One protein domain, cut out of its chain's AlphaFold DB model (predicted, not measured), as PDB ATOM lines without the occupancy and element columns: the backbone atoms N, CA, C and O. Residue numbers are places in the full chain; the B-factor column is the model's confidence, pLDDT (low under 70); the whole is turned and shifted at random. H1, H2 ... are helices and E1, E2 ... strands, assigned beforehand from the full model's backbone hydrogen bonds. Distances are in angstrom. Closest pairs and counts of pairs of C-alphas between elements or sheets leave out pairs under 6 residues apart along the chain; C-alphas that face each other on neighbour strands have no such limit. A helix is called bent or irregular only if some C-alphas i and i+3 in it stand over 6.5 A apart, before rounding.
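Overview. This is residues 344 to 376 and 383 to 416 of the 608 residues of the protein "RNA polymerase sigma factor" of Clostridium sp. CAG:470 (UniProt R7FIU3). A bent sheet of three antiparallel strands has one long helix, H2, crossing one of its faces; the short helix H1 sits at one end of the sheet, where E1 begins. After H2 the last stretch, residues 408 to 416, folds back toward H1, and the first and last printed C-alphas are 8.6 A apart. The printed part has 67 residues, with two named helices and three named strands in the order H1, E1, E2, E3, H2, and the sheet runs E1, E2, E3. The class is mixed, helices and strands. The whole is only just compact, close to loose, with a radius of gyration of the C-alphas of 12.7 A and spans of 37 by 29 by 20 A.

Arrangement. Start at the inner strand E2, residues 368 to 376, which bends by 51 degrees at residue 371. Beside it is the edge strand E1, residues 353 to 360, which bends by 70 degrees at residue 356. E1 and E2 form a hairpin, antiparallel at 173 degrees; look for N 354 and O 374, 2.9 A apart and within hydrogen-bond range. The other edge strand is E3, residues 383 to 387, antiparallel to E2 at 175 degrees, with N 375 and O 383 within hydrogen-bond range at 2.8 A. H2, residues 394 to 407, is on the sheet at a height of 9.8 A, making two layers, a helix on one face of a sheet. It runs across the strands, at 84 degrees to E1 on the local plane. It lies over E1 and, only just, over E2 and E3, with 3 of its C-alphas falling on each of these two. Its closest C-alphas to E1 are those of Thr 405 and Leu 356, 5.1 A apart. H1, residues 347 to 352, only grazes the sheet with its residues 350 to 352; its closest C-alphas to E2 are those of Asn 352 and Lys 376, at 5.0 A. H1 and H2 are apart. In H2 every O i to N i+4 pair is within hydrogen-bond range; in H1 0 of 2 are, against 3 of 3 O i to N i+3 pairs.

Along the chain. Find C-alpha 368 at (-30.950, 40.204, 17.279); from there E2 runs 21.4 A to C-alpha 376. E1 measures 18.2 A and E3 13.2 A. H2 runs 20.2 A to C-alpha 407 at (-33.129, 54.573, 25.640). H1 begins at C-alpha 347 at (-53.514, 38.604, 16.051) and measures 10.1 A.

Size, cuts and confidence. The two C-alphas farthest apart are those of Ala 344 and Ser 393, at 37.5 A. Residues 377 to 382, the link from E2 to E3 across the cut, are not printed; C-alphas 376 and 383 are 6.7 A apart. Of the links that are printed whole, H1 to E1 is tight, and E1 to E2 and E3 to H2 are short. The mean pLDDT of the printed part of this model is 94.3, and no printed residue is under 70.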
ATOM      1  N   ALA A 344     -49.127  32.719  11.115       88.44
ATOM      2  CA  ALA A 344     -50.403  32.004  11.086       88.44
ATOM      3  C   ALA A 344     -51.154  32.076  12.428       88.44
ATOM      4  O   ALA A 344     -52.290  31.602  12.514       88.44
ATOM      5  N   SER A 345     -50.533  32.645  13.465       92.88
ATOM      6  CA  SER A 345     -51.128  32.795  14.790       92.88
ATOM      7  C   SER A 345     -52.211  33.887  14.798       92.88
ATOM      8  O   SER A 345     -52.097  34.882  14.080       92.88
ATOM      9  N   PRO A 346     -53.261  33.754  15.628       93.31
ATOM     10  CA  PRO A 346     -54.253  34.809  15.833       93.31
ATOM     11  C   PRO A 346     -53.639  36.128  16.335       93.31
ATOM     12  O   PRO A 346     -52.909  36.136  17.325       93.31
ATOM     13  N   GLU A 347     -54.019  37.256  15.719       92.31
ATOM     14  CA  GLU A 347     -53.514  38.604  16.051       92.31
ATOM     15  C   GLU A 347     -53.719  38.976  17.534       92.31
ATOM     16  O   GLU A 347     -52.925  39.706  18.126       92.31
ATOM     17  N   GLU A 348     -54.754  38.434  18.185       93.69
ATOM     18  CA  GLU A 348     -55.037  38.678  19.604       93.69
ATOM     19  C   GLU A 348     -53.874  38.277  20.525       93.69
ATOM     20  O   GLU A 348     -53.657  38.943  21.542       93.69
ATOM     21  N   MET A 349     -53.081  37.267  20.142       94.75
ATOM     22  CA  MET A 349     -51.905  36.831  20.902       94.75
ATOM     23  C   MET A 349     -50.811  37.901  20.952       94.75
ATOM     24  O   MET A 349     -50.046  37.935  21.916       94.75
ATOM     25  N   ASN A 350     -50.758  38.826  19.985       95.38
ATOM     26  CA  ASN A 350     -49.776  39.916  19.969       95.38
ATOM     27  C   ASN A 350     -49.879  40.787  21.230       95.38
ATOM     28  O   ASN A 350     -48.879  41.325  21.699       95.38
ATOM     29  N   LYS A 351     -51.068  40.861  21.850       94.81
ATOM     30  CA  LYS A 351     -51.300  41.585  23.112       94.81
ATOM     31  C   LYS A 351     -50.537  40.986  24.294       94.81
ATOM     32  O   LYS A 351     -50.309  41.697  25.273       94.81
ATOM     33  N   ASN A 352     -50.131  39.715  24.215       96.31
ATOM     34  CA  ASN A 352     -49.283  39.097  25.230       96.31
ATOM     35  C   ASN A 352     -47.888  39.723  25.265       96.31
ATOM     36  O   ASN A 352     -47.240  39.637  26.303       96.31
ATOM     37  N   VAL A 353     -47.401  40.302  24.162       97.94
ATOM     38  CA  VAL A 353     -45.986  40.648  23.986       97.94
ATOM     39  C   VAL A 353     -45.798  42.157  23.877       97.94
ATOM     40  O   VAL A 353     -46.485  42.851  23.134       97.94
ATOM     41  N   GLU A 354     -44.809  42.671  24.599       97.94
ATOM     42  CA  GLU A 354     -44.321  44.038  24.466       97.94
ATOM     43  C   GLU A 354     -42.805  44.017  24.270       97.94
ATOM     44  O   GLU A 354     -42.067  43.405  25.043       97.94
ATOM     45  N   ILE A 355     -42.329  44.675  23.218       98.19
ATOM     46  CA  ILE A 355     -40.904  44.806  22.923       98.19
ATOM     47  C   ILE A 355     -40.339  45.905  23.818       98.19
ATOM     48  O   ILE A 355     -40.716  47.071  23.699       98.19
ATOM     49  N   LEU A 356     -39.400  45.537  24.690       98.25
ATOM     50  CA  LEU A 356     -38.692  46.490  25.543       98.25
ATOM     51  C   LEU A 356     -37.583  47.195  24.759       98.25
ATOM     52  O   LEU A 356     -37.466  48.419  24.785       98.25
ATOM     53  N   PHE A 357     -36.783  46.411  24.033       98.12
ATOM     54  CA  PHE A 357     -35.827  46.894  23.041       98.12
ATOM     55  C   PHE A 357     -35.433  45.775  22.074       98.12
ATOM     56  O   PHE A 357     -35.487  44.592  22.414       98.12
ATOM     57  N   TYR A 358     -34.993  46.158  20.874       96.56
ATOM     58  CA  TYR A 358     -34.572  45.220  19.836       96.56
ATOM     59  C   TYR A 358     -33.391  45.775  19.031       96.56
ATOM     60  O   TYR A 358     -33.565  46.608  18.138       96.56
ATOM     61  N   ASN A 359     -32.178  45.293  19.316       94.00
ATOM     62  CA  ASN A 359     -30.966  45.730  18.620       94.00
ATOM     63  C   ASN A 359     -30.588  44.731  17.519       94.00
ATOM     64  O   ASN A 359     -30.062  43.652  17.786       94.00
ATOM     65  N   LYS A 360     -30.874  45.077  16.260       92.69
ATOM     66  CA  LYS A 360     -30.557  44.236  15.092       92.69
ATOM     67  C   LYS A 360     -29.052  43.980  14.980       92.69
ATOM     68  O   LYS A 360     -28.257  44.889  15.195       92.69
ATOM     69  N   LEU A 361     -28.670  42.775  14.543       89.12
ATOM     70  CA  LEU A 361     -27.259  42.396  14.348       89.12
ATOM     71  C   LEU A 361     -26.509  43.330  13.382       89.12
ATOM     72  O   LEU A 361     -25.336  43.629  13.581       89.12
ATOM     73  N   ASN A 362     -27.173  43.763  12.310       88.69
ATOM     74  CA  ASN A 362     -26.664  44.737  11.350       88.69
ATOM     75  C   ASN A 362     -27.826  45.382  10.578       88.69
ATOM     76  O   ASN A 362     -28.985  44.964  10.691       88.69
ATOM     77  N   ASN A 363     -27.509  46.403   9.777       80.50
ATOM     78  CA  ASN A 363     -28.483  47.040   8.897       80.50
ATOM     79  C   ASN A 363     -29.066  46.014   7.914       80.50
ATOM     80  O   ASN A 363     -28.355  45.496   7.058       80.50
ATOM     81  N   GLY A 364     -30.370  45.761   8.033       77.31
ATOM     82  CA  GLY A 364     -31.110  44.822   7.189       77.31
ATOM     83  C   GLY A 364     -31.360  43.442   7.810       77.31
ATOM     84  O   GLY A 364     -32.190  42.710   7.282       77.31
ATOM     85  N   SER A 365     -30.727  43.091   8.937       85.81
ATOM     86  CA  SER A 365     -31.030  41.837   9.643       85.81
ATOM     87  C   SER A 365     -32.403  41.882  10.329       85.81
ATOM     88  O   SER A 365     -32.801  42.905  10.892       85.81
ATOM     89  N   LEU A 366     -33.109  40.749  10.312       85.25
ATOM     90  CA  LEU A 366     -34.313  40.494  11.117       85.25
ATOM     91  C   LEU A 366     -33.989  39.816  12.454       85.25
ATOM     92  O   LEU A 366     -34.898  39.471  13.194       85.25
ATOM     93  N   LEU A 367     -32.706  39.582  12.743       88.69
ATOM     94  CA  LEU A 367     -32.243  38.886  13.937       88.69
ATOM     95  C   LEU A 367     -31.537  39.848  14.893       88.69
ATOM     96  O   LEU A 367     -30.866  40.799  14.470       88.69
ATOM     97  N   SER A 368     -31.635  39.532  16.181       91.06
ATOM     98  CA  SER A 368     -30.950  40.204  17.279       91.06
ATOM     99  C   SER A 368     -30.337  39.174  18.235       91.06
ATOM    100  O   SER A 368     -30.927  38.122  18.491       91.06
ATOM    101  N   ASN A 369     -29.157  39.497  18.763       92.00
ATOM    102  CA  ASN A 369     -28.575  38.837  19.936       92.00
ATOM    103  C   ASN A 369     -28.680  39.702  21.202       92.00
ATOM    104  O   ASN A 369     -28.250  39.262  22.255       92.00
ATOM    105  N   ASP A 370     -29.241  40.905  21.096       96.00
ATOM    106  CA  ASP A 370     -29.418  41.860  22.186       96.00
ATOM    107  C   ASP A 370     -30.836  42.439  22.106       96.00
ATOM    108  O   ASP A 370     -31.119  43.415  21.397       96.00
ATOM    109  N   MET A 371     -31.768  41.758  22.764       97.62
ATOM    110  CA  MET A 371     -33.183  42.124  22.770       97.62
ATOM    111  C   MET A 371     -33.856  41.669  24.052       97.62
ATOM    112  O   MET A 371     -33.560  40.586  24.559       97.62
ATOM    113  N   ALA A 372     -34.816  42.458  24.523       98.38
ATOM    114  CA  ALA A 372     -35.697  42.043  25.597       98.38
ATOM    115  C   ALA A 372     -37.158  42.271  25.227       98.38
ATOM    116  O   ALA A 372     -37.522  43.273  24.601       98.38
ATOM    117  N   ILE A 373     -37.994  41.338  25.659       98.44
ATOM    118  CA  ILE A 373     -39.444  41.427  25.559       98.44
ATOM    119  C   ILE A 373     -40.062  41.183  26.926       98.44
ATOM    120  O   ILE A 373     -39.482  40.529  27.793       98.44
ATOM    121  N   LYS A 374     -41.271  41.690  27.087       98.19
ATOM    122  CA  LYS A 374     -42.127  41.487  28.240       98.19
ATOM    123  C   LYS A 374     -43.343  40.684  27.800       98.19
ATOM    124  O   LYS A 374     -44.003  41.051  26.830       98.19
ATOM    125  N   LEU A 375     -43.644  39.617  28.530       98.00
ATOM    126  CA  LEU A 375     -44.856  38.825  28.379       98.00
ATOM    127  C   LEU A 375     -45.836  39.182  29.500       98.00
ATOM    128  O   LEU A 375     -45.487  39.125  30.682       98.00
ATOM    129  N   LYS A 376     -47.052  39.571  29.118       97.50
ATOM    130  CA  LYS A 376     -48.123  40.010  30.019       97.50
ATOM    131  C   LYS A 376     -48.920  38.820  30.534       97.50
ATOM    132  O   LYS A 376     -49.216  37.893  29.778       97.50
ATOM    133  N   ILE A 383     -43.413  38.751  32.797       97.06
ATOM    134  CA  ILE A 383     -42.298  37.836  32.519       97.06
ATOM    135  C   ILE A 383     -41.390  38.501  31.493       97.06
ATOM    136  O   ILE A 383     -41.784  38.704  30.347       97.06
ATOM    137  N   ILE A 384     -40.171  38.846  31.892       98.12
ATOM    138  CA  ILE A 384     -39.201  39.482  30.998       98.12
ATOM    139  C   ILE A 384     -38.252  38.421  30.454       98.12
ATOM    140  O   ILE A 384     -37.585  37.720  31.212       98.12
ATOM    141  N   LEU A 385     -38.175  38.325  29.128       98.12
ATOM    142  CA  LEU A 385     -37.203  37.488  28.437       98.12
ATOM    143  C   LEU A 385     -36.128  38.393  27.850       98.12
ATOM    144  O   LEU A 385     -36.430  39.249  27.020       98.12
ATOM    145  N   TYR A 386     -34.883  38.194  28.277       98.00
ATOM    146  CA  TYR A 386     -33.735  38.961  27.813       98.00
ATOM    147  C   TYR A 386     -32.723  38.037  27.138       98.00
ATOM    148  O   TYR A 386     -32.220  37.096  27.747       98.00
ATOM    149  N   ARG A 387     -32.430  38.310  25.865       96.81
ATOM    150  CA  ARG A 387     -31.364  37.661  25.105       96.81
ATOM    151  C   ARG A 387     -30.171  38.604  25.019       96.81
ATOM    152  O   ARG A 387     -30.319  39.712  24.510       96.81
ATOM    153  N   THR A 388     -29.020  38.132  25.486       95.44
ATOM    154  CA  THR A 388     -27.722  38.808  25.411       95.44
ATOM    155  C   THR A 388     -26.592  37.778  25.385       95.44
ATOM    156  O   THR A 388     -26.759  36.669  25.893       95.44
ATOM    157  N   ASP A 389     -25.454  38.154  24.802       91.69
ATOM    158  CA  ASP A 389     -24.202  37.386  24.848       91.69
ATOM    159  C   ASP A 389     -23.274  37.868  25.994       91.69
ATOM    160  O   ASP A 389     -22.194  37.308  26.209       91.69
ATOM    161  N   ASP A 390     -23.681  38.912  26.730       93.75
ATOM    162  CA  ASP A 390     -22.942  39.456  27.873       93.75
ATOM    163  C   ASP A 390     -22.901  38.468  29.050       93.75
ATOM    164  O   ASP A 390     -23.783  37.632  29.217       93.75
ATOM    165  N   LYS A 391     -21.887  38.612  29.914       92.31
ATOM    166  CA  LYS A 391     -21.780  37.890  31.191       92.31
ATOM    167  C   LYS A 391     -21.807  38.888  32.343       92.31
ATOM    168  O   LYS A 391     -20.826  39.599  32.545       92.31
ATOM    169  N   LYS A 392     -22.931  38.946  33.054       92.69
ATOM    170  CA  LYS A 392     -23.213  39.880  34.157       92.69
ATOM    171  C   LYS A 392     -23.883  39.147  35.326       92.69
ATOM    172  O   LYS A 392     -24.288  37.994  35.171       92.69
ATOM    173  N   SER A 393     -24.002  39.798  36.482       90.44
ATOM    174  CA  SER A 393     -24.867  39.329  37.575       90.44
ATOM    175  C   SER A 393     -26.355  39.536  37.246       90.44
ATOM    176  O   SER A 393     -26.699  40.278  36.323       90.44
ATOM    177  N   PHE A 394     -27.263  38.902  37.998       91.94
ATOM    178  CA  PHE A 394     -28.709  39.086  37.799       91.94
ATOM    179  C   PHE A 394     -29.157  40.542  37.967       91.94
ATOM    180  O   PHE A 394     -29.923  41.036  37.138       91.94
ATOM    181  N   ASP A 395     -28.631  41.247  38.969       90.12
ATOM    182  CA  ASP A 395     -28.938  42.663  39.184       90.12
ATOM    183  C   ASP A 395     -28.422  43.528  38.033       90.12
ATOM    184  O   ASP A 395     -29.144  44.378  37.510       90.12
ATOM    185  N   GLU A 396     -27.200  43.269  37.565       94.44
ATOM    186  CA  GLU A 396     -26.623  43.971  36.419       94.44
ATOM    187  C   GLU A 396     -27.414  43.715  35.129       94.44
ATOM    188  O   GLU A 396     -27.624  44.650  34.353       94.44
ATOM    189  N   TYR A 397     -27.894  42.486  34.892       95.75
ATOM    190  CA  TYR A 397     -28.791  42.203  33.768       95.75
ATOM    191  C   TYR A 397     -30.090  43.000  33.881       95.75
ATOM    192  O   TYR A 397     -30.539  43.577  32.890       95.75
ATOM    193  N   TYR A 398     -30.691  43.057  35.070       95.31
ATOM    194  CA  TYR A 398     -31.949  43.768  35.266       95.31
ATOM    195  C   TYR A 398     -31.790  45.290  35.105       95.31
ATOM    196  O   TYR A 398     -32.619  45.939  34.458       95.31
ATOM    197  N   GLU A 399     -30.698  45.873  35.607       96.50
ATOM    198  CA  GLU A 399     -30.353  47.280  35.365       96.50
ATOM    199  C   GLU A 399     -30.085  47.573  33.884       96.50
ATOM    200  O   GLU A 399     -30.546  48.592  33.361       96.50
ATOM    201  N   ASP A 400     -29.398  46.672  33.181       97.56
ATOM    202  CA  ASP A 400     -29.124  46.799  31.748       97.56
ATOM    203  C   ASP A 400     -30.420  46.795  30.925       97.56
ATOM    204  O   ASP A 400     -30.612  47.663  30.067       97.56
ATOM    205  N   ILE A 401     -31.366  45.900  31.244       97.94
ATOM    206  CA  ILE A 401     -32.702  45.893  30.629       97.94
ATOM    207  C   ILE A 401     -33.383  47.245  30.841       97.94
ATOM    208  O   ILE A 401     -33.865  47.844  29.875       97.94
ATOM    209  N   LYS A 402     -33.407  47.768  32.074       97.88
ATOM    210  CA  LYS A 402     -34.033  49.066  32.378       97.88
ATOM    211  C   LYS A 402     -33.390  50.211  31.595       97.88
ATOM    212  O   LYS A 402     -34.099  51.034  31.008       97.88
ATOM    213  N   ALA A 403     -32.059  50.263  31.556       97.88
ATOM    214  CA  ALA A 403     -31.317  51.298  30.846       97.88
ATOM    215  C   ALA A 403     -31.567  51.247  29.329       97.88
ATOM    216  O   ALA A 403     -31.858  52.280  28.716       97.88
ATOM    217  N   LYS A 404     -31.501  50.056  28.723       97.94
ATOM    218  CA  LYS A 404     -31.743  49.854  27.286       97.94
ATOM    219  C   LYS A 404     -33.187  50.162  26.904       97.94
ATOM    220  O   LYS A 404     -33.402  50.915  25.958       97.94
ATOM    221  N   THR A 405     -34.157  49.696  27.690       97.88
ATOM    222  CA  THR A 405     -35.589  49.990  27.496       97.88
ATOM    223  C   THR A 405     -35.849  51.496  27.491       97.88
ATOM    224  O   THR A 405     -36.479  52.022  26.581       97.88
ATOM    225  N   LYS A 406     -35.297  52.235  28.466       97.38
ATOM    226  CA  LYS A 406     -35.462  53.696  28.560       97.38
ATOM    227  C   LYS A 406     -34.903  54.444  27.341       97.38
ATOM    228  O   LYS A 406     -35.429  55.492  26.955       97.38
ATOM    229  N   ASN A 407     -33.816  53.938  26.763       97.06
ATOM    230  CA  ASN A 407     -33.129  54.573  25.640       97.06
ATOM    231  C   ASN A 407     -33.652  54.119  24.272       97.06
ATOM    232  O   ASN A 407     -33.369  54.785  23.272       97.06
ATOM    233  N   TYR A 408     -34.418  53.032  24.214       97.75
ATOM    234  CA  TYR A 408     -34.944  52.483  22.974       97.75
ATOM    235  C   TYR A 408     -35.939  53.447  22.309       97.75
ATOM    236  O   TYR A 408     -36.783  54.066  22.956       97.75
ATOM    237  N   LYS A 409     -35.791  53.621  20.990       95.88
ATOM    238  CA  LYS A 409     -36.622  54.509  20.152       95.88
ATOM    239  C   LYS A 409     -37.374  53.764  19.052       95.88
ATOM    240  O   LYS A 409     -38.023  54.404  18.227       95.88
ATOM    241  N   GLY A 410     -37.234  52.441  18.996       94.50
ATOM    242  CA  GLY A 410     -37.964  51.618  18.041       94.50
ATOM    243  C   GLY A 410     -39.398  51.354  18.493       94.50
ATOM    244  O   GLY A 410     -39.841  51.825  19.540       94.50
ATOM    245  N   ARG A 411     -40.123  50.581  17.684       95.25
ATOM    246  CA  ARG A 411     -41.486  50.146  17.998       95.25
ATOM    247  C   ARG A 411     -41.478  49.180  19.186       95.25
ATOM    248  O   ARG A 411     -40.638  48.282  19.232       95.25
ATOM    249  N   THR A 412     -42.420  49.380  20.106       96.62
ATOM    250  CA  THR A 412     -42.620  48.558  21.312       96.62
ATOM    251  C   THR A 412     -43.797  47.585  21.185       96.62
ATOM    252  O   THR A 412     -43.863  46.591  21.897       96.62
ATOM    253  N   GLU A 413     -44.740  47.855  20.284       96.12
ATOM    254  CA  GLU A 413     -45.872  46.969  19.991       96.12
ATOM    255  C   GLU A 413     -45.417  45.763  19.164       96.12
ATOM    256  O   GLU A 413     -44.576  45.922  18.280       96.12
ATOM    257  N   PHE A 414     -45.995  44.587  19.408       95.38
ATOM    258  CA  PHE A 414     -45.814  43.380  18.594       95.38
ATOM    259  C   PHE A 414     -46.882  43.343  17.481       95.38
ATOM    260  O   PHE A 414     -48.037  43.667  17.747       95.38
ATOM    261  N   SER A 415     -46.516  43.015  16.238       91.81
ATOM    262  CA  SER A 415     -47.427  43.000  15.069       91.81
ATOM    263  C   SER A 415     -47.485  41.637  14.393       91.81
ATOM    264  O   SER A 415     -46.640  40.790  14.641       91.81
ATOM    265  N   GLU A 416     -48.410  41.484  13.445       87.50
ATOM    266  CA  GLU A 416     -48.584  40.288  12.604       87.50
ATOM    267  C   GLU A 416     -47.322  39.856  11.835       87.50
ATOM    268  O   GLU A 416     -47.140  38.669  11.574       87.50
TER     269      GLU A 416